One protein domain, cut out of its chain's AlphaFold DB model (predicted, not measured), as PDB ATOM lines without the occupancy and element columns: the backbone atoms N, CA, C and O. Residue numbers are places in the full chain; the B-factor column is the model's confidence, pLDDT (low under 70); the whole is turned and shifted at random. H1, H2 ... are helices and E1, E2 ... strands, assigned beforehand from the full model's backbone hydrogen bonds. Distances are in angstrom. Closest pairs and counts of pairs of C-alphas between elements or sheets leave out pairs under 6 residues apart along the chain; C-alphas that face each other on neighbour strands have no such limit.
ATOM      1  N   LEU A  14      54.165  60.802  79.732       59.72
ATOM      2  CA  LEU A  14      55.602  60.860  79.456       59.72
ATOM      3  C   LEU A  14      56.129  59.446  79.184       59.72
ATOM      4  O   LEU A  14      56.110  58.603  80.084       59.72
ATOM      5  N   LEU A  15      56.541  59.185  77.942       75.38
ATOM      6  CA  LEU A  15      57.249  57.961  77.619       75.38
ATOM      7  C   LEU A  15      58.659  58.112  78.176       75.38
ATOM      8  O   LEU A  15      59.364  59.060  77.838       75.38
ATOM      9  N   GLU A  16      59.039  57.191  79.047       89.44
ATOM     10  CA  GLU A  16      60.404  57.075  79.530       89.44
ATOM     11  C   GLU A  16      61.011  55.814  78.919       89.44
ATOM     12  O   GLU A  16      60.494  54.705  79.095       89.44
ATOM     13  N   ILE A  17      62.075  55.988  78.143       92.62
ATOM     14  CA  ILE A  17      62.856  54.896  77.582       92.62
ATOM     15  C   ILE A  17      63.784  54.399  78.687       92.62
ATOM     16  O   ILE A  17      64.776  55.034  79.025       92.62
ATOM     17  N   ILE A  18      63.443  53.244  79.246       92.62
ATOM     18  CA  ILE A  18      64.220  52.586  80.296       92.62
ATOM     19  C   ILE A  18      64.993  51.434  79.661       92.62
ATOM     20  O   ILE A  18      64.387  50.613  78.962       92.62
ATOM     21  N   ILE A  19      66.300  51.366  79.919       94.88
ATOM     22  CA  ILE A  19      67.137  50.215  79.561       94.88
ATOM     23  C   ILE A  19      67.006  49.099  80.609       94.88
ATOM     24  O   ILE A  19      66.801  49.374  81.791       94.88
ATOM     25  N   ASP A  20      67.128  47.839  80.200       96.50
ATOM     26  CA  ASP A  20      67.285  46.713  81.123       96.50
ATOM     27  C   ASP A  20      68.737  46.656  81.613       96.50
ATOM     28  O   ASP A  20      69.646  46.317  80.861       96.50
ATOM     29  N   GLU A  21      68.968  46.979  82.886       95.81
ATOM     30  CA  GLU A  21      70.317  47.032  83.466       95.81
ATOM     31  C   GLU A  21      71.063  45.690  83.404       95.81
ATOM     32  O   GLU A  21      72.291  45.662  83.415       95.81
ATOM     33  N   ARG A  22      70.339  44.567  83.307       97.75
ATOM     34  CA  ARG A  22      70.938  43.228  83.170       97.75
ATOM     35  C   ARG A  22      71.521  42.982  81.782       97.75
ATOM     36  O   ARG A  22      72.301  42.052  81.618       97.75
ATOM     37  N   GLU A  23      71.119  43.791  80.809       98.25
ATOM     38  CA  GLU A  23      71.571  43.735  79.421       98.25
ATOM     39  C   GLU A  23      72.651  44.788  79.126       98.25
ATOM     40  O   GLU A  23      73.051  44.940  77.974       98.25
ATOM     41  N   ILE A  24      73.141  45.511  80.141       98.50
ATOM     42  CA  ILE A  24      74.331  46.357  80.001       98.50
ATOM     43  C   ILE A  24      75.545  45.448  79.806       98.50
ATOM     44  O   ILE A  24      75.807  44.554  80.615       98.50
ATOM     45  N   ILE A  25      76.297  45.700  78.740       98.44
ATOM     46  CA  ILE A  25      77.495  44.934  78.388       98.44
ATOM     47  C   ILE A  25      78.760  45.738  78.673       98.44
ATOM     48  O   ILE A  25      78.732  46.951  78.878       98.44
ATOM     49  N   GLN A  26      79.903  45.058  78.695       97.00
ATOM     50  CA  GLN A  26      81.184  45.744  78.834       97.00
ATOM     51  C   GLN A  26      81.498  46.545  77.565       97.00
ATOM     52  O   GLN A  26      81.232  46.095  76.453       97.00
ATOM     53  N   MET A  27      82.162  47.696  77.714       96.62
ATOM     54  CA  MET A  27      82.577  48.519  76.567       96.62
ATOM     55  C   MET A  27      83.438  47.741  75.557       96.62
ATOM     56  O   MET A  27      83.353  47.977  74.359       96.62
ATOM     57  N   SER A  28      84.237  46.774  76.018       95.19
ATOM     58  CA  SER A  28      85.052  45.909  75.154       95.19
ATOM     59  C   SER A  28      84.250  44.922  74.299       95.19
ATOM     60  O   SER A  28      84.796  44.372  73.349       95.19
ATOM     61  N   GLU A  29      82.995  44.653  74.658       96.75
ATOM     62  CA  GLU A  29      82.082  43.771  73.918       96.75
ATOM     63  C   GLU A  29      81.185  44.558  72.956       96.75
ATOM     64  O   GLU A  29      80.581  43.981  72.053       96.75
ATOM     65  N   PHE A  30      81.103  45.876  73.134       97.81
ATOM     66  CA  PHE A  30      80.327  46.752  72.274       97.81
ATOM     67  C   PHE A  30      81.024  46.935  70.922       97.81
ATOM     68  O   PHE A  30      82.203  47.284  70.865       97.81
ATOM     69  N   GLU A  31      80.289  46.748  69.822       97.06
ATOM     70  CA  GLU A  31      80.837  46.776  68.455       97.06
ATOM     71  C   GLU A  31      81.584  48.083  68.136       97.06
ATOM     72  O   GLU A  31      82.642  48.073  67.503       97.06
ATOM     73  N   LEU A  32      81.071  49.211  68.633       97.19
ATOM     74  CA  LEU A  32      81.680  50.532  68.463       97.19
ATOM     75  C   LEU A  32      82.572  50.943  69.644       97.19
ATOM     76  O   LEU A  32      83.036  52.079  69.695       97.19
ATOM     77  N   GLY A  33      82.851  50.038  70.587       96.81
ATOM     78  CA  GLY A  33      83.595  50.332  71.815       96.81
ATOM     79  C   GLY A  33      85.004  50.880  71.580       96.81
ATOM     80  O   GLY A  33      85.524  51.648  72.389       96.81
ATOM     81  N   TRP A  34      85.606  50.559  70.430       96.06
ATOM     82  CA  TRP A  34      86.911  51.077  70.011       96.06
ATOM     83  C   TRP A  34      86.952  52.610  69.883       96.06
ATOM     84  O   TRP A  34      88.033  53.186  70.004       96.06
ATOM     85  N   ARG A  35      85.807  53.284  69.701       95.75
ATOM     86  CA  ARG A  35      85.730  54.752  69.587       95.75
ATOM     87  C   ARG A  35      86.148  55.475  70.866       95.75
ATOM     88  O   ARG A  35      86.747  56.540  70.799       95.75
ATOM     89  N   TRP A  36      85.924  54.857  72.023       96.06
ATOM     90  CA  TRP A  36      86.340  55.394  73.326       96.06
ATOM     91  C   TRP A  36      87.650  54.783  73.832       96.06
ATOM     92  O   TRP A  36      88.055  55.010  74.974       96.06
ATOM     93  N   ALA A  37      88.348  54.009  72.995       92.81
ATOM     94  CA  ALA A  37      89.700  53.580  73.309       92.81
ATOM     95  C   ALA A  37      90.634  54.795  73.369       92.81
ATOM     96  O   ALA A  37      90.479  55.758  72.619       92.81
ATOM     97  N   LYS A  38      91.674  54.725  74.208       90.31
ATOM     98  CA  LYS A  38      92.633  55.828  74.402       90.31
ATOM     99  C   LYS A  38      93.336  56.310  73.134       90.31
ATOM    100  O   LYS A  38      93.823  57.432  73.108       90.31
ATOM    101  N   THR A  39      93.408  55.474  72.103       92.00
ATOM    102  CA  THR A  39      93.970  55.839  70.799       92.00
ATOM    103  C   THR A  39      93.054  56.753  69.986       92.00
ATOM    104  O   THR A  39      93.558  57.481  69.138       92.00
ATOM    105  N   HIS A  40      91.742  56.713  70.233       91.38
ATOM    106  CA  HIS A  40      90.731  57.506  69.528       91.38
ATOM    107  C   HIS A  40      90.222  58.674  70.375       91.38
ATOM    108  O   HIS A  40      90.130  59.785  69.869       91.38
ATOM    109  N   SER A  41      89.992  58.444  71.669       92.25
ATOM    110  CA  SER A  41      89.562  59.463  72.626       92.25
ATOM    111  C   SER A  41      90.594  59.560  73.763       92.25
ATOM    112  O   SER A  41      90.446  58.943  74.822       92.25
ATOM    113  N   PRO A  42      91.729  60.253  73.556       91.38
ATOM    114  CA  PRO A  42      92.801  60.313  74.554       91.38
ATOM    115  C   PRO A  42      92.357  61.001  75.854       91.38
ATOM    116  O   PRO A  42      92.789  60.602  76.945       91.38
ATOM    117  N   ASP A  43      91.439  61.960  75.744       93.88
ATOM    118  CA  ASP A  43      91.011  62.838  76.834       93.88
ATOM    119  C   ASP A  43      89.849  62.281  77.670       93.88
ATOM    120  O   ASP A  43      89.550  62.831  78.730       93.88
ATOM    121  N   ILE A  44      89.190  61.192  77.248       96.38
ATOM    122  CA  ILE A  44      88.108  60.589  78.040       96.38
ATOM    123  C   ILE A  44      88.662  59.845  79.256       96.38
ATOM    124  O   ILE A  44      89.550  58.992  79.148       96.38
ATOM    125  N   SER A  45      88.183  60.172  80.452       96.38
ATOM    126  CA  SER A  45      88.594  59.487  81.678       96.38
ATOM    127  C   SER A  45      87.879  58.145  81.846       96.38
ATOM    128  O   SER A  45      86.836  57.883  81.253       96.38
ATOM    129  N   LYS A  46      88.416  57.281  82.715       95.06
ATOM    130  CA  LYS A  46      87.769  56.002  83.037       95.06
ATOM    131  C   LYS A  46      86.370  56.195  83.645       95.06
ATOM    132  O   LYS A  46      85.455  55.471  83.282       95.06
ATOM    133  N   LEU A  47      86.211  57.194  84.516       96.50
ATOM    134  CA  LEU A  47      84.929  57.526  85.150       96.50
ATOM    135  C   LEU A  47      83.889  58.035  84.140       96.50
ATOM    136  O   LEU A  47      82.692  57.869  84.347       96.50
ATOM    137  N   GLU A  48      84.328  58.673  83.057       97.62
ATOM    138  CA  GLU A  48      83.445  59.100  81.967       97.62
ATOM    139  C   GLU A  48      83.061  57.925  81.064       97.62
ATOM    140  O   GLU A  48      81.899  57.814  80.691       97.62
ATOM    141  N   ILE A  49      83.988  56.999  80.781       97.06
ATOM    142  CA  ILE A  49      83.668  55.751  80.062       97.06
ATOM    143  C   ILE A  49      82.626  54.930  80.834       97.06
ATOM    144  O   ILE A  49      81.714  54.391  80.223       97.06
ATOM    145  N   GLU A  50      82.725  54.856  82.165       96.56
ATOM    146  CA  GLU A  50      81.763  54.138  83.018       96.56
ATOM    147  C   GLU A  50      80.336  54.720  82.959       96.56
ATOM    148  O   GLU A  50      79.385  54.039  83.336       96.56
ATOM    149  N   GLN A  51      80.164  55.948  82.459       97.75
ATOM    150  CA  GLN A  51      78.851  56.565  82.224       97.75
ATOM    151  C   GLN A  51      78.275  56.240  80.840       97.75
ATOM    152  O   GLN A  51      77.105  56.524  80.585       97.75
ATOM    153  N   ILE A  52      79.069  55.641  79.950       98.38
ATOM    154  CA  ILE A  52      78.618  55.150  78.652       98.38
ATOM    155  C   ILE A  52      78.234  53.684  78.834       98.38
ATOM    156  O   ILE A  52      79.085  52.817  79.014       98.38
ATOM    157  N   LEU A  53      76.933  53.424  78.794       98.50
ATOM    158  CA  LEU A  53      76.317  52.141  79.102       98.50
ATOM    159  C   LEU A  53      75.828  51.486  77.801       98.50
ATOM    160  O   LEU A  53      74.655  51.647  77.438       98.50
ATOM    161  N   PRO A  54      76.705  50.797  77.046       98.62
ATOM    162  CA  PRO A  54      76.274  50.005  75.907       98.62
ATOM    163  C   PRO A  54      75.386  48.857  76.372       98.62
ATOM    164  O   PRO A  54      75.597  48.278  77.439       98.62
ATOM    165  N   VAL A  55      74.398  48.519  75.553       98.69
ATOM    166  CA  VAL A  55      73.484  47.409  75.828       98.69
ATOM    167  C   VAL A  55      73.679  46.283  74.818       98.69
ATOM    168  O   VAL A  55      74.243  46.478  73.741       98.69
ATOM    169  N   SER A  56      73.223  45.087  75.173       98.56
ATOM    170  CA  SER A  56      73.294  43.903  74.321       98.56
ATOM    171  C   SER A  56      72.501  44.066  73.013       98.56
ATOM    172  O   SER A  56      71.644  44.945  72.875       98.56
ATOM    173  N   ASP A  57      72.728  43.168  72.048       98.19
ATOM    174  CA  ASP A  57      71.909  43.075  70.823       98.19
ATOM    175  C   ASP A  57      70.421  42.833  71.145       98.19
ATOM    176  O   ASP A  57      69.528  43.406  70.516       98.19
ATOM    177  N   ILE A  58      70.135  42.008  72.159       97.94
ATOM    178  CA  ILE A  58      68.763  41.685  72.581       97.94
ATOM    179  C   ILE A  58      68.046  42.959  73.025       97.94
ATOM    180  O   ILE A  58      66.917  43.231  72.596       97.94
ATOM    181  N   GLU A  59      68.716  43.752  73.854       98.12
ATOM    182  CA  GLU A  59      68.167  44.986  74.386       98.12
ATOM    183  C   GLU A  59      68.096  46.092  73.333       98.12
ATOM    184  O   GLU A  59      67.062  46.754  73.219       98.12
ATOM    185  N   SER A  60      69.113  46.222  72.477       98.44
ATOM    186  CA  SER A  60      69.092  47.145  71.334       98.44
ATOM    187  C   SER A  60      67.868  46.904  70.447       98.44
ATOM    188  O   SER A  60      67.118  47.831  70.134       98.44
ATOM    189  N   ARG A  61      67.554  45.640  70.133       97.69
ATOM    190  CA  ARG A  61      66.357  45.285  69.351       97.69
ATOM    191  C   ARG A  61      65.054  45.580  70.082       97.69
ATOM    192  O   ARG A  61      64.049  45.891  69.437       97.69
ATOM    193  N   ARG A  62      65.026  45.449  71.413       96.62
ATOM    194  CA  ARG A  62      63.851  45.798  72.225       96.62
ATOM    195  C   ARG A  62      63.611  47.304  72.187       96.62
ATOM    196  O   ARG A  62      62.480  47.714  71.922       96.62
ATOM    197  N   LEU A  63      64.656  48.097  72.415       96.12
ATOM    198  CA  LEU A  63      64.621  49.560  72.379       96.12
ATOM    199  C   LEU A  63      64.274  50.075  70.978       96.12
ATOM    200  O   LEU A  63      63.472  50.999  70.851       96.12
ATOM    201  N   ASN A  64      64.775  49.426  69.923       94.62
ATOM    202  CA  ASN A  64      64.522  49.830  68.543       94.62
ATOM    203  C   ASN A  64      63.025  49.847  68.181       94.62
ATOM    204  O   ASN A  64      62.602  50.698  67.410       94.62
ATOM    205  N   LYS A  65      62.190  48.998  68.796       90.19
ATOM    206  CA  LYS A  65      60.724  49.043  68.600       90.19
ATOM    207  C   LYS A  65      60.101  50.371  69.036       90.19
ATOM    208  O   LYS A  65      59.092  50.782  68.475       90.19
ATOM    209  N   VAL A  66      60.676  51.002  70.058       90.81
ATOM    210  CA  VAL A  66      60.261  52.322  70.540       90.81
ATOM    211  C   VAL A  66      60.920  53.410  69.702       90.81
ATOM    212  O   VAL A  66      60.248  54.345  69.292       90.81
ATOM    213  N   ILE A  67      62.208  53.273  69.393       93.19
ATOM    214  CA  ILE A  67      62.959  54.268  68.615       93.19
ATOM    215  C   ILE A  67      62.377  54.443  67.203       93.19
ATOM    216  O   ILE A  67      62.194  55.576  66.771       93.19
ATOM    217  N   GLN A  68      61.953  53.359  66.542       94.12
ATOM    218  CA  GLN A  68      61.288  53.408  65.232       94.12
ATOM    219  C   GLN A  68      60.021  54.272  65.216       94.12
ATOM    220  O   GLN A  68      59.649  54.801  64.170       94.12
ATOM    221  N   TYR A  69      59.336  54.426  66.357       92.25
ATOM    222  CA  TYR A  69      58.219  55.363  66.443       92.25
ATOM    223  C   TYR A  69      58.704  56.798  66.193       92.25
ATOM    224  O   TYR A  69      58.049  57.535  65.458       92.25
ATOM    225  N   PHE A  70      59.841  57.183  66.775       94.06
ATOM    226  CA  PHE A  70      60.398  58.530  66.662       94.06
ATOM    227  C   PHE A  70      61.081  58.776  65.318       94.06
ATOM    228  O   PHE A  70      61.012  59.892  64.832       94.06
ATOM    229  N   GLU A  71      61.653  57.751  64.682       94.44
ATOM    230  CA  GLU A  71      62.268  57.843  63.340       94.44
ATOM    231  C   GLU A  71      61.267  58.146  62.214       94.44
ATOM    232  O   GLU A  71      61.656  58.440  61.087       94.44
ATOM    233  N   ASN A  72      59.965  58.064  62.490       93.50
ATOM    234  CA  ASN A  72      58.932  58.457  61.547       93.50
ATOM    235  C   ASN A  72      58.457  59.886  61.844       93.50
ATOM    236  O   ASN A  72      57.662  60.096  62.754       93.50
ATOM    237  N   ASP A  73      58.840  60.857  61.017       89.94
ATOM    238  CA  ASP A  73      58.479  62.272  61.199       89.94
ATOM    239  C   ASP A  73      56.977  62.521  61.404       89.94
ATOM    240  O   ASP A  73      56.582  63.436  62.130       89.94
ATOM    241  N   SER A  74      56.101  61.714  60.791       92.75
ATOM    242  CA  SER A  74      54.647  61.873  60.956       92.75
ATOM    243  C   SER A  74      54.192  61.705  62.408       92.75
ATOM    244  O   SER A  74      53.230  62.345  62.829       92.75
ATOM    245  N   ASN A  75      54.935  60.920  63.188       92.50
ATOM    246  CA  ASN A  75      54.702  60.682  64.604       92.50
ATOM    247  C   ASN A  75      55.188  61.828  65.506       92.50
ATOM    248  O   ASN A  75      54.758  61.909  66.665       92.50
ATOM    249  N   LEU A  76      56.075  62.690  64.994       93.25
ATOM    250  CA  LEU A  76      56.619  63.862  65.687       93.25
ATOM    251  C   LEU A  76      55.798  65.126  65.405       93.25
ATOM    252  O   LEU A  76      55.630  65.983  66.279       93.25
ATOM    253  N   ARG A  77      55.249  65.239  64.192       93.06
ATOM    254  CA  ARG A  77      54.453  66.395  63.758       93.06
ATOM    255  C   ARG A  77      53.299  66.688  64.719       93.06
ATOM    256  O   ARG A  77      52.544  65.806  65.116       93.06
ATOM    257  N   GLY A  78      53.170  67.958  65.099       90.75
ATOM    258  CA  GLY A  78      52.141  68.436  66.030       90.75
ATOM    259  C   GLY A  78      52.426  68.162  67.513       90.75
ATOM    260  O   GLY A  78      51.748  68.737  68.359       90.75
ATOM    261  N   LYS A  79      53.434  67.340  67.843       91.44
ATOM    262  CA  LYS A  79      53.884  67.062  69.222       91.44
ATOM    263  C   LYS A  79      55.255  67.679  69.524       91.44
ATOM    264  O   LYS A  79      55.572  67.941  70.685       91.44
ATOM    265  N   TYR A  80      56.050  67.923  68.483       94.81
ATOM    266  CA  TYR A  80      57.397  68.476  68.557       94.81
ATOM    267  C   TYR A  80      57.548  69.682  67.621       94.81
ATOM    268  O   TYR A  80      56.884  69.776  66.587       94.81
ATOM    269  N   THR A  81      58.444  70.587  67.997       95.25
ATOM    270  CA  THR A  81      58.976  71.663  67.165       95.25
ATOM    271  C   THR A  81      60.277  71.184  66.531       95.25
ATOM    272  O   THR A  81      61.218  70.845  67.249       95.25
ATOM    273  N   GLU A  82      60.315  71.171  65.204       95.94
ATOM    274  CA  GLU A  82      61.489  70.843  64.394       95.94
ATOM    275  C   GLU A  82      62.445  72.046  64.291       95.94
ATOM    276  O   GLU A  82      61.998  73.186  64.138       95.94
ATOM    277  N   SER A  83      63.753  71.806  64.374       94.75
ATOM    278  CA  SER A  83      64.793  72.777  64.030       94.75
ATOM    279  C   SER A  83      65.132  72.719  62.541       94.75
ATOM    280  O   SER A  83      64.999  71.679  61.905       94.75
ATOM    281  N   ASP A  84      65.723  73.776  61.990       94.62
ATOM    282  CA  ASP A  84      66.406  73.634  60.701       94.62
ATOM    283  C   ASP A  84      67.551  72.608  60.791       94.62
ATOM    284  O   ASP A  84      68.093  72.330  61.871       94.62
ATOM    285  N   TRP A  85      67.940  72.068  59.636       95.56
ATOM    286  CA  TRP A  85      69.158  71.275  59.512       95.56
ATOM    287  C   TRP A  85      70.381  72.142  59.807       95.56
ATOM    288  O   TRP A  85      70.597  73.184  59.184       95.56
ATOM    289  N   MET A  86      71.218  71.684  60.729       96.00
ATOM    290  CA  MET A  86      72.444  72.366  61.121       96.00
ATOM    291  C   MET A  86      73.677  71.547  60.782       96.00
ATOM    292  O   MET A  86      73.687  70.327  60.906       96.00
ATOM    293  N   ARG A  87      74.746  72.236  60.375       96.50
ATOM    294  CA  ARG A  87      76.025  71.587  60.087       96.50
ATOM    295  C   ARG A  87      76.668  71.091  61.386       96.50
ATOM    296  O   ARG A  87      76.953  71.891  62.275       96.50
ATOM    297  N   ALA A  88      76.945  69.796  61.432       95.06
ATOM    298  CA  ALA A  88      77.527  69.051  62.540       95.06
ATOM    299  C   ALA A  88      78.936  68.568  62.165       95.06
ATOM    300  O   ALA A  88      79.200  67.372  62.078       95.06
ATOM    301  N   SER A  89      79.816  69.518  61.839       92.94
ATOM    302  CA  SER A  89      81.116  69.202  61.244       92.94
ATOM    303  C   SER A  89      82.224  69.068  62.279       92.94
ATOM    304  O   SER A  89      82.361  69.921  63.158       92.94
ATOM    305  N   SER A  90      83.038  68.024  62.123       93.06
ATOM    306  CA  SER A  90      84.181  67.724  62.994       93.06
ATOM    307  C   SER A  90      85.537  68.031  62.346       93.06
ATOM    308  O   SER A  90      86.567  67.566  62.821       93.06
ATOM    309  N   GLU A  91      85.560  68.804  61.253       94.06
ATOM    310  CA  GLU A  91      86.789  69.126  60.506       94.06
ATOM    311  C   GLU A  91      87.784  70.008  61.292       94.06
ATOM    312  O   GLU A  91      88.967  70.049  60.954       94.06
ATOM    313  N   SER A  92      87.318  70.766  62.292       96.12
ATOM    314  CA  SER A  92      88.164  71.618  63.137       96.12
ATOM    315  C   SER A  92      87.549  71.869  64.513       96.12
ATOM    316  O   SER A  92      86.325  71.863  64.655       96.12
ATOM    317  N   ASP A  93      88.384  72.191  65.504       96.12
ATOM    318  CA  ASP A  93      87.950  72.494  66.878       96.12
ATOM    319  C   ASP A  93      86.915  73.625  66.942       96.12
ATOM    320  O   ASP A  93      85.959  73.562  67.712       96.12
ATOM    321  N   GLU A  94      87.055  74.648  66.093       97.56
ATOM    322  CA  GLU A  94      86.088  75.746  66.003       97.56
ATOM    323  C   GLU A  94      84.702  75.243  65.574       97.56
ATOM    324  O   GLU A  94      83.687  75.637  66.155       97.56
ATOM    325  N   LYS A  95      84.642  74.358  64.571       97.00
ATOM    326  CA  LYS A  95      83.380  73.777  64.092       97.00
ATOM    327  C   LYS A  95      82.789  72.819  65.123       97.00
ATOM    328  O   LYS A  95      81.579  72.866  65.350       97.00
ATOM    329  N   ILE A  96      83.644  72.038  65.789       96.62
ATOM    330  CA  ILE A  96      83.263  71.139  66.883       96.62
ATOM    331  C   ILE A  96      82.597  71.918  68.011       96.62
ATOM    332  O   ILE A  96      81.495  71.573  68.441       96.62
ATOM    333  N   GLU A  97      83.236  72.998  68.452       97.44
ATOM    334  CA  GLU A  97      82.730  73.837  69.533       97.44
ATOM    335  C   GLU A  97      81.473  74.604  69.119       97.44
ATOM    336  O   GLU A  97      80.536  74.743  69.903       97.44
ATOM    337  N   LYS A  98      81.402  75.073  67.869       97.44
ATOM    338  CA  LYS A  98      80.208  75.742  67.344       97.44
ATOM    339  C   LYS A  98      78.991  74.820  67.356       97.44
ATOM    340  O   LYS A  98      77.925  75.243  67.798       97.44
ATOM    341  N   PHE A  99      79.133  73.584  66.879       97.44
ATOM    342  CA  PHE A  99      78.035  72.620  66.899       97.44
ATOM    343  C   PHE A  99      77.641  72.260  68.334       97.44
ATOM    344  O   PHE A  99      76.460  72.324  68.662       97.44
ATOM    345  N   ARG A 100      78.621  72.010  69.215       97.62
ATOM    346  CA  ARG A 100      78.383  71.762  70.646       97.62
ATOM    347  C   ARG A 100      77.574  72.884  71.301       97.62
ATOM    348  O   ARG A 100      76.584  72.593  71.957       97.62
ATOM    349  N   LYS A 101      77.943  74.151  71.089       96.81
ATOM    350  CA  LYS A 101      77.210  75.311  71.633       96.81
ATOM    351  C   LYS A 101      75.782  75.413  71.106       96.81
ATOM    352  O   LYS A 101      74.880  75.747  71.866       96.81
ATOM    353  N   ASN A 102      75.576  75.138  69.818       95.88
ATOM    354  CA  ASN A 102      74.236  75.130  69.236       95.88
ATOM    355  C   ASN A 102      73.376  74.013  69.839       95.88
ATOM    356  O   ASN A 102      72.221  74.263  70.176       95.88
ATOM    357  N   LEU A 103      73.938  72.807  69.994       95.44
ATOM    358  CA  LEU A 103      73.261  71.696  70.659       95.44
ATOM    359  C   LEU A 103      72.918  72.045  72.105       95.44
ATOM    360  O   LEU A 103      71.771  71.891  72.499       95.44
ATOM    361  N   ASP A 104      73.878  72.550  72.875       95.75
ATOM    362  CA  ASP A 104      73.682  72.894  74.283       95.75
ATOM    363  C   ASP A 104      72.587  73.957  74.458       95.75
ATOM    364  O   ASP A 104      71.650  73.754  75.220       95.75
ATOM    365  N   ALA A 105      72.598  75.022  73.649       95.12
ATOM    366  CA  ALA A 105      71.546  76.040  73.667       95.12
ATOM    367  C   ALA A 105      70.158  75.478  73.306       95.12
ATOM    368  O   ALA A 105      69.144  75.904  73.858       95.12
ATOM    369  N   ILE A 106      70.095  74.516  72.379       93.94
ATOM    370  CA  ILE A 106      68.838  73.857  72.013       93.94
ATOM    371  C   ILE A 106      68.383  72.882  73.079       93.94
ATOM    372  O   ILE A 106      67.185  72.646  73.102       93.94
ATOM    373  N   LEU A 107      69.289  72.333  73.897       94.19
ATOM    374  CA  LEU A 107      69.072  71.240  74.852       94.19
ATOM    375  C   LEU A 107      69.224  71.663  76.331       94.19
ATOM    376  O   LEU A 107      69.174  70.820  77.229       94.19
ATOM    377  N   GLU A 108      69.345  72.961  76.611       90.00
ATOM    378  CA  GLU A 108      69.659  73.482  77.950       90.00
ATOM    379  C   GLU A 108      68.594  73.154  79.006       90.00
ATOM    380  O   GLU A 108      68.913  72.957  80.172       90.00
ATOM    381  N   LYS A 109      67.314  73.068  78.619       89.56
ATOM    382  CA  LYS A 109      66.195  72.880  79.562       89.56
ATOM    383  C   LYS A 109      65.921  71.419  79.942       89.56
ATOM    384  O   LYS A 109      64.932  71.157  80.625       89.56
ATOM    385  N   TRP A 110      66.735  70.471  79.475       91.06
ATOM    386  CA  TRP A 110      66.543  69.041  79.718       91.06
ATOM    387  C   TRP A 110      67.785  68.438  80.352       91.06
ATOM    388  O   TRP A 110      68.866  68.518  79.789       91.06
ATOM    389  N   GLU A 111      67.607  67.769  81.483       91.25
ATOM    390  CA  GLU A 111      68.690  67.143  82.262       91.25
ATOM    391  C   GLU A 111      68.619  65.610  82.204       91.25
ATOM    392  O   GLU A 111      69.124  64.903  83.069       91.25
ATOM    393  N   GLU A 112      67.890  65.077  81.225       92.94
ATOM    394  CA  GLU A 112      67.723  63.636  81.071       92.94
ATOM    395  C   GLU A 112      68.959  62.984  80.459       92.94
ATOM    396  O   GLU A 112      69.701  63.614  79.700       92.94
ATOM    397  N   GLY A 113      69.132  61.687  80.720       96.25
ATOM    398  CA  GLY A 113      70.047  60.886  79.931       96.25
ATOM    399  C   GLY A 113      69.599  60.806  78.475       96.25
ATOM    400  O   GLY A 113      68.504  61.232  78.082       96.25
ATOM    401  N   VAL A 114      70.467  60.225  77.663       98.06
ATOM    402  CA  VAL A 114      70.264  60.072  76.228       98.06
ATOM    403  C   VAL A 114      70.454  58.621  75.824       98.06
ATOM    404  O   VAL A 114      71.349  57.927  76.312       98.06
ATOM    405  N   ILE A 115      69.607  58.177  74.907       98.50
ATOM    406  CA  ILE A 115      69.712  56.900  74.215       98.50
ATOM    407  C   ILE A 115      70.236  57.193  72.815       98.50
ATOM    408  O   ILE A 115      69.646  57.993  72.092       98.50
ATOM    409  N   ILE A 116      71.342  56.556  72.439       98.69
ATOM    410  CA  ILE A 116      72.013  56.747  71.149       98.69
ATOM    411  C   ILE A 116      71.967  55.421  70.402       98.69
ATOM    412  O   ILE A 116      72.397  54.397  70.940       98.69
ATOM    413  N   THR A 117      71.452  55.424  69.175       98.56
ATOM    414  CA  THR A 117      71.400  54.228  68.333       98.56
ATOM    415  C   THR A 117      71.875  54.508  66.915       98.56
ATOM    416  O   THR A 117      71.485  55.493  66.295       98.56
ATOM    417  N   TRP A 118      72.718  53.612  66.406       98.38
ATOM    418  CA  TRP A 118      73.213  53.641  65.025       98.38
ATOM    419  C   TRP A 118      72.396  52.717  64.126       98.38
ATOM    420  O   TRP A 118      72.268  52.933  62.928       98.38
ATOM    421  N   ASN A 119      71.873  51.636  64.700       96.12
ATOM    422  CA  ASN A 119      70.975  50.708  64.034       96.12
ATOM    423  C   ASN A 119      70.275  49.829  65.080       96.12
ATOM    424  O   ASN A 119      70.575  49.882  66.271       96.12
ATOM    425  N   ARG A 120      69.390  48.945  64.611       96.56
ATOM    426  CA  ARG A 120      68.574  48.046  65.444       96.56
ATOM    427  C   ARG A 120      69.332  47.124  66.419       96.56
ATOM    428  O   ARG A 120      68.675  46.511  67.253       96.56
ATOM    429  N   HIS A 121      70.649  46.989  66.290       97.69
ATOM    430  CA  HIS A 121      71.500  46.103  67.097       97.69
ATOM    431  C   HIS A 121      72.546  46.856  67.924       97.69
ATOM    432  O   HIS A 121      73.239  46.239  68.726       97.69
ATOM    433  N   ILE A 122      72.688  48.167  67.710       98.19
ATOM    434  CA  ILE A 122      73.740  48.980  68.319       98.19
ATOM    435  C   ILE A 122      73.088  50.175  69.005       98.19
ATOM    436  O   ILE A 122      72.693  51.159  68.363       98.19
ATOM    437  N   THR A 123      72.984  50.074  70.326       98.62
ATOM    438  CA  THR A 123      72.428  51.106  71.196       98.62
ATOM    439  C   THR A 123      73.282  51.254  72.454       98.62
ATOM    440  O   THR A 123      73.836  50.286  72.974       98.62
ATOM    441  N   LEU A 124      73.366  52.477  72.966       98.69
ATOM    442  CA  LEU A 124      73.891  52.754  74.298       98.69
ATOM    443  C   LEU A 124      73.067  53.834  74.991       98.69
ATOM    444  O   LEU A 124      72.360  54.612  74.345       98.69
ATOM    445  N   LYS A 125      73.199  53.892  76.312       98.56
ATOM    446  CA  LYS A 125      72.732  54.997  77.146       98.56
ATOM    447  C   LYS A 125      73.929  55.785  77.668       98.56
ATOM    448  O   LYS A 125      74.951  55.201  78.011       98.56
ATOM    449  N   THR A 126      73.802  57.100  77.761       98.62
ATOM    450  CA  THR A 126      74.769  57.954  78.463       98.62
ATOM    451  C   THR A 126      74.084  59.215  78.994       98.62
ATOM    452  O   THR A 126      72.864  59.352  78.882       98.62
ATOM    453  N   SER A 127      74.832  60.127  79.608       97.62
ATOM    454  CA  SER A 127      74.318  61.434  80.021       97.62
ATOM    455  C   SER A 127      74.381  62.457  78.879       97.62
ATOM    456  O   SER A 127      75.178  62.322  77.942       97.62
ATOM    457  N   LYS A 128      73.566  63.518  78.967       97.00
ATOM    458  CA  LYS A 128      73.633  64.661  78.042       97.00
ATOM    459  C   LYS A 128      75.034  65.282  78.037       97.00
ATOM    460  O   LYS A 128      75.563  65.602  76.977       97.00
ATOM    461  N   GLU A 129      75.651  65.418  79.206       97.00
ATOM    462  CA  GLU A 129      76.967  66.039  79.384       97.00
ATOM    463  C   GLU A 129      78.062  65.234  78.681       97.00
ATOM    464  O   GLU A 129      78.880  65.808  77.960       97.00
ATOM    465  N   ILE A 130      78.062  63.906  78.846       98.06
ATOM    466  CA  ILE A 130      79.013  63.016  78.169       98.06
ATOM    467  C   ILE A 130      78.822  63.091  76.656       98.06
ATOM    468  O   ILE A 130      79.804  63.225  75.922       98.06
ATOM    469  N   PHE A 131      77.572  63.061  76.190       98.19
ATOM    470  CA  PHE A 131      77.267  63.198  74.773       98.19
ATOM    471  C   PHE A 131      77.765  64.532  74.199       98.19
ATOM    472  O   PHE A 131      78.504  64.524  73.220       98.19
ATOM    473  N   LEU A 132      77.439  65.674  74.815       97.12
ATOM    474  CA  LEU A 132      77.863  66.997  74.334       97.12
ATOM    475  C   LEU A 132      79.389  67.156  74.336       97.12
ATOM    476  O   LEU A 132      79.969  67.725  73.402       97.12
ATOM    477  N   LYS A 133      80.058  66.648  75.376       97.06
ATOM    478  CA  LYS A 133      81.514  66.736  75.504       97.06
ATOM    479  C   LYS A 133      82.222  65.933  74.413       97.06
ATOM    480  O   LYS A 133      83.126  66.472  73.777       97.06
ATOM    481  N   TYR A 134      81.769  64.710  74.148       97.38
ATOM    482  CA  TYR A 134      82.426  63.757  73.245       97.38
ATOM    483  C   TYR A 134      81.625  63.476  71.967       97.38
ATOM    484  O   TYR A 134      81.735  62.392  71.402       97.38
ATOM    485  N   TRP A 135      80.803  64.419  71.493       97.31
ATOM    486  CA  TRP A 135      79.851  64.166  70.401       97.31
ATOM    487  C   TRP A 135      80.516  63.602  69.135       97.31
ATOM    488  O   TRP A 135      79.929  62.763  68.460       97.31
ATOM    489  N   THR A 136      81.757  64.001  68.844       96.50
ATOM    490  CA  THR A 136      82.539  63.510  67.699       96.50
ATOM    491  C   THR A 136      82.897  62.031  67.801       96.50
ATOM    492  O   THR A 136      83.086  61.389  66.777       96.50
ATOM    493  N   ASP A 137      82.969  61.470  69.010       96.88
ATOM    494  CA  ASP A 137      83.178  60.033  69.223       96.88
ATOM    495  C   ASP A 137      81.867  59.250  69.024       96.88
ATOM    496  O   ASP A 137      81.878  58.073  68.658       96.88
ATOM    497  N   PHE A 138      80.714  59.902  69.210       97.62
ATOM    498  CA  PHE A 138      79.402  59.308  68.939       97.62
ATOM    499  C   PHE A 138      79.003  59.415  67.458       97.62
ATOM    500  O   PHE A 138      78.356  58.508  66.940       97.62
ATOM    501  N   LEU A 139      79.388  60.494  66.772       97.12
ATOM    502  CA  LEU A 139      78.902  60.838  65.433       97.12
ATOM    503  C   LEU A 139      80.066  60.907  64.437       97.12
ATOM    504  O   LEU A 139      80.698  61.954  64.287       97.12
ATOM    505  N   TYR A 140      80.359  59.795  63.757       94.25
ATOM    506  CA  TYR A 140      81.428  59.743  62.758       94.25
ATOM    507  C   TYR A 140      80.936  60.184  61.368       94.25
ATOM    508  O   TYR A 140      80.046  59.538  60.794       94.25
ATOM    509  N   PRO A 141      81.556  61.226  60.774       92.25
ATOM    510  CA  PRO A 141      81.252  61.655  59.414       92.25
ATOM    511  C   PRO A 141      81.410  60.527  58.395       92.25
ATOM    512  O   PRO A 141      82.248  59.639  58.545       92.25
ATOM    513  N   SER A 142      80.645  60.599  57.306       88.50
ATOM    514  CA  SER A 142      80.655  59.663  56.166       88.50
ATOM    515  C   SER A 142      80.283  58.204  56.475       88.50
ATOM    516  O   SER A 142      80.202  57.405  55.545       88.50
ATOM    517  N   SER A 143      80.049  57.857  57.742       91.44
ATOM    518  CA  SER A 143      79.742  56.496  58.196       91.44
ATOM    519  C   SER A 143      78.372  56.408  58.852       91.44
ATOM    520  O   SER A 143      77.615  55.479  58.580       91.44
ATOM    521  N   ASP A 144      78.062  57.360  59.730       96.44
ATOM    522  CA  ASP A 144      76.984  57.171  60.687       96.44
ATOM    523  C   ASP A 144      75.713  57.922  60.293       96.44
ATOM    524  O   ASP A 144      75.739  59.133  60.088       96.44
ATOM    525  N   ASP A 145      74.585  57.218  60.310       97.50
ATOM    526  CA  ASP A 145      73.269  57.814  60.517       97.50
ATOM    527  C   ASP A 145      72.813  57.407  61.927       97.50
ATOM    528  O   ASP A 145      72.787  56.218  62.252       97.50
ATOM    529  N   VAL A 146      72.539  58.383  62.797       98.38
ATOM    530  CA  VAL A 146      72.341  58.142  64.237       98.38
ATOM    531  C   VAL A 146      71.067  58.811  64.718       98.38
ATOM    532  O   VAL A 146      70.860  60.007  64.500       98.38
ATOM    533  N   THR A 147      70.259  58.051  65.449       98.56
ATOM    534  CA  THR A 147      69.113  58.571  66.192       98.56
ATOM    535  C   THR A 147      69.513  58.724  67.659       98.56
ATOM    536  O   THR A 147      69.917  57.755  68.308       98.56
ATOM    537  N   ILE A 148      69.393  59.938  68.196       98.50
ATOM    538  CA  ILE A 148      69.611  60.243  69.617       98.50
ATOM    539  C   ILE A 148      68.301  60.725  70.225       98.50
ATOM    540  O   ILE A 148      67.683  61.644  69.702       98.50
ATOM    541  N   ILE A 149      67.864  60.126  71.329       97.38
ATOM    542  CA  ILE A 149      66.594  60.464  71.985       97.38
ATOM    543  C   ILE A 149      66.850  60.712  73.467       97.38
ATOM    544  O   ILE A 149      67.538  59.922  74.116       97.38
ATOM    545  N   SER A 150      66.273  61.778  74.022       96.56
ATOM    546  CA  SER A 150      66.258  61.968  75.476       96.56
ATOM    547  C   SER A 150      65.451  60.852  76.142       96.56
ATOM    548  O   SER A 150      64.440  60.403  75.604       96.56
ATOM    549  N   GLU A 151      65.855  60.393  77.325       94.88
ATOM    550  CA  GLU A 151      65.176  59.281  78.006       94.88
ATOM    551  C   GLU A 151      63.691  59.544  78.231       94.88
ATOM    552  O   GLU A 151      62.877  58.644  78.064       94.88
ATOM    553  N   LYS A 152      63.315  60.788  78.543       93.69
ATOM    554  CA  LYS A 152      61.910  61.195  78.711       93.69
ATOM    555  C   LYS A 152      61.233  61.583  77.401       93.69
ATOM    556  O   LYS A 152      60.127  62.125  77.414       93.69
ATOM    557  N   THR A 153      61.887  61.323  76.272       93.62
ATOM    558  CA  THR A 153      61.424  61.605  74.908       93.62
ATOM    559  C   THR A 153      61.071  63.068  74.680       93.62
ATOM    560  O   THR A 153      60.227  63.416  73.856       93.62
ATOM    561  N   ASN A 154      61.724  63.958  75.419       94.56
ATOM    562  CA  ASN A 154      61.479  65.381  75.297       94.56
ATOM    563  C   ASN A 154      62.182  65.998  74.091       94.56
ATOM    564  O   ASN A 154      61.809  67.090  73.668       94.56
ATOM    565  N   TRP A 155      63.168  65.313  73.529       96.00
ATOM    566  CA  TRP A 155      63.743  65.659  72.245       96.00
ATOM    567  C   TRP A 155      64.274  64.411  71.541       96.00
ATOM    568  O   TRP A 155      64.620  63.417  72.185       96.00
ATOM    569  N   VAL A 156      64.314  64.479  70.216       97.25
ATOM    570  CA  VAL A 156      64.991  63.524  69.338       97.25
ATOM    571  C   VAL A 156      65.870  64.305  68.376       97.25
ATOM    572  O   VAL A 156      65.482  65.366  67.896       97.25
ATOM    573  N   MET A 157      67.067  63.801  68.125       98.19
ATOM    574  CA  MET A 157      67.998  64.323  67.146       98.19
ATOM    575  C   MET A 157      68.328  63.235  66.134       98.19
ATOM    576  O   MET A 157      68.659  62.109  66.505       98.19
ATOM    577  N   PHE A 158      68.301  63.615  64.865       98.25
ATOM    578  CA  PHE A 158      68.817  62.821  63.763       98.25
ATOM    579  C   PHE A 158      70.133  63.426  63.314       98.25
ATOM    580  O   PHE A 158      70.188  64.613  62.997       98.25
ATOM    581  N   TYR A 159      71.188  62.622  63.298       98.44
ATOM    582  CA  TYR A 159      72.452  62.953  62.657       98.44
ATOM    583  C   TYR A 159      72.588  62.134  61.379       98.44
ATOM    584  O   TYR A 159      72.330  60.931  61.392       98.44
ATOM    585  N   HIS A 160      73.035  62.777  60.306       97.31
ATOM    586  CA  HIS A 160      73.350  62.117  59.050       97.31
ATOM    587  C   HIS A 160      74.831  62.179  58.724       97.31
ATOM    588  O   HIS A 160      75.498  63.192  58.954       97.31
ATOM    589  N   HIS A 161      75.295  61.131  58.051       95.19
ATOM    590  CA  HIS A 161      76.688  60.934  57.658       95.19
ATOM    591  C   HIS A 161      77.266  62.079  56.807       95.19
ATOM    592  O   HIS A 161      78.482  62.238  56.734       95.19
ATOM    593  N   ILE A 162      76.424  62.915  56.192       95.88
ATOM    594  CA  ILE A 162      76.824  64.145  55.484       95.88
ATOM    595  C   ILE A 162      77.086  65.347  56.419       95.88
ATOM    596  O   ILE A 162      77.083  66.493  55.967       95.88
ATOM    597  N   GLU A 163      77.298  65.097  57.714       96.12
ATOM    598  CA  GLU A 163      77.589  66.095  58.752       96.12
ATOM    599  C   GLU A 163      76.469  67.128  58.933       96.12
ATOM    600  O   GLU A 163      76.713  68.336  59.054       96.12
ATOM    601  N   VAL A 164      75.223  66.659  58.968       97.25
ATOM    602  CA  VAL A 164      74.068  67.490  59.325       97.25
ATOM    603  C   VAL A 164      73.267  66.845  60.440       97.25
ATOM    604  O   VAL A 164      73.154  65.623  60.504       97.25
ATOM    605  N   ALA A 165      72.701  67.677  61.307       98.00
ATOM    606  CA  ALA A 165      71.793  67.247  62.353       98.00
ATOM    607  C   ALA A 165      70.488  68.044  62.317       98.00
ATOM    608  O   ALA A 165      70.479  69.223  61.957       98.00
ATOM    609  N   ASN A 166      69.400  67.401  62.713       97.75
ATOM    610  CA  ASN A 166      68.070  67.983  62.853       97.75
ATOM    611  C   ASN A 166      67.487  67.536  64.191       97.75
ATOM    612  O   ASN A 166      67.663  66.386  64.594       97.75
ATOM    613  N   ILE A 167      66.853  68.460  64.909       97.75
ATOM    614  CA  ILE A 167      66.414  68.244  66.285       97.75
ATOM    615  C   ILE A 167      64.933  68.566  66.382       97.75
ATOM    616  O   ILE A 167      64.480  69.639  65.992       97.75
ATOM    617  N   TRP A 168      64.188  67.658  66.986       97.44
ATOM    618  CA  TRP A 168      62.790  67.830  67.323       97.44
ATOM    619  C   TRP A 168      62.676  67.948  68.829       97.44
ATOM    620  O   TRP A 168      63.058  67.045  69.567       97.44
ATOM    621  N   THR A 169      62.117  69.054  69.301       95.75
ATOM    622  CA  THR A 169      61.935  69.326  70.730       95.75
ATOM    623  C   THR A 169      60.460  69.295  71.072       95.75
ATOM    624  O   THR A 169      59.635  69.875  70.371       95.75
ATOM    625  N   ARG A 170      60.086  68.594  72.138       92.56
ATOM    626  CA  ARG A 170      58.684  68.423  72.509       92.56
ATOM    627  C   ARG A 170      58.062  69.785  72.797       92.56
ATOM    628  O   ARG A 170      58.636  70.611  73.515       92.56
ATOM    629  N   ILE A 171      56.869  70.004  72.257       90.06
ATOM    630  CA  ILE A 171      56.064  71.175  72.579       90.06
ATOM    631  C   ILE A 171      55.648  71.012  74.041       90.06
ATOM    632  O   ILE A 171      54.882  70.117  74.391       90.06
TER     633      ILE A 171
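This is residues 14 to 171 of the 181 residues of an uncharacterized protein of Arcticibacterium luteifluviistationis (UniProt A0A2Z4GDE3). A twisted sheet of six strands is the core, with the long helix H3 crossing one face near its E3 end. H6 stands over E2 on the opposite face; the long helix H5 packs on H6 with its residues 100 to 104, and away from the sheet the short helix H1 only just meets H7. The printed part has 158 residues with seven named helices and six named strands, in the order H1 H2 H3 H4 E1 H5 E2 E3 H6 H7 E4 E5 E6; the sheet runs E1 E6 E5 E4 E2 E3, antiparallel throughout. The class is mixed, and the whole is compact and rounded: the radius of gyration of the C-alphas is 14.8 A and the spans are 42 by 39 by 27 A.

The sheet holds, in order, E1, residues 80 to 82, E6, 164 to 170, E5, 155 to 160, E4, 146 to 150, E2, 114 to 119, and E3, 122 to 126. Within hydrogen-bond range are N 81 and O 169 of E1 and E6, 2.7 A, N 158 and O 166 of E5 and E6, 2.9 A, N 157 and O 148 of E5 and E4, 2.7 A, N 115 and O 149 of E2 and E4, 2.8 A, and N 114 and O 126 of E2 and E3, 2.8 A. E4, E5 and E6 form a meander, each strand the antiparallel neighbour of the one before. H3, residues 57 to 70, has a height over the sheet of 8.7 A and runs across the strands, at 75 degrees to E3 on the local plane; its closest C-alphas to E3 are Ser 60 and Thr 123, 5.2 A. H6, residues 128 to 133, is on the opposite face, over E2, and stands up from the sheet at 50 degrees. H7 is residues 135 to 138; E3, H6 and H7, and E4 form a split strand-helix-strand unit, two strands running the same way with E2 between them, its crossover right-handed. H5, residues 93 to 107, touches H6 with residues 100 to 104 alone, at a shallow tilt of 15 degrees, opposite ways; the closest C-alphas are Arg 100 and Leu 132, 6.0 A. H1, residues 33 to 36, only just touches H7, with 3 pairs of C-alphas within 8 A, the closest Arg 35 and Asp 137, 5.9 A. H2, residues 46 to 49, is close to but not clearly touching H6, the closest C-alphas being Glu 48 and Ile 130, 7.0 A. H4, residues 73 to 76, only grazes the sheet. Every O i to N i+4 pair is within hydrogen-bond range in H5 and H6, and 6 of 10 in H3; H1, H2, H4 and H7 are too short for such a pair.

H1 begins at C-alpha 33 (83.595, 50.332, 71.815), H3 at C-alpha 57 (71.909, 43.075, 70.823), and E6 ends at C-alpha 170 (58.684, 68.423, 72.509). From first to last C-alpha H5 measures 20.5 A, E6 20.3 A, H3 19.7 A and E5 16.7 A.

The C-alphas farthest apart, Thr 39 and Gly 78, are 43.9 A apart. The printed part has no cut and no long link. Mean pLDDT of the printed part is 95.3; residue 14 is under 70.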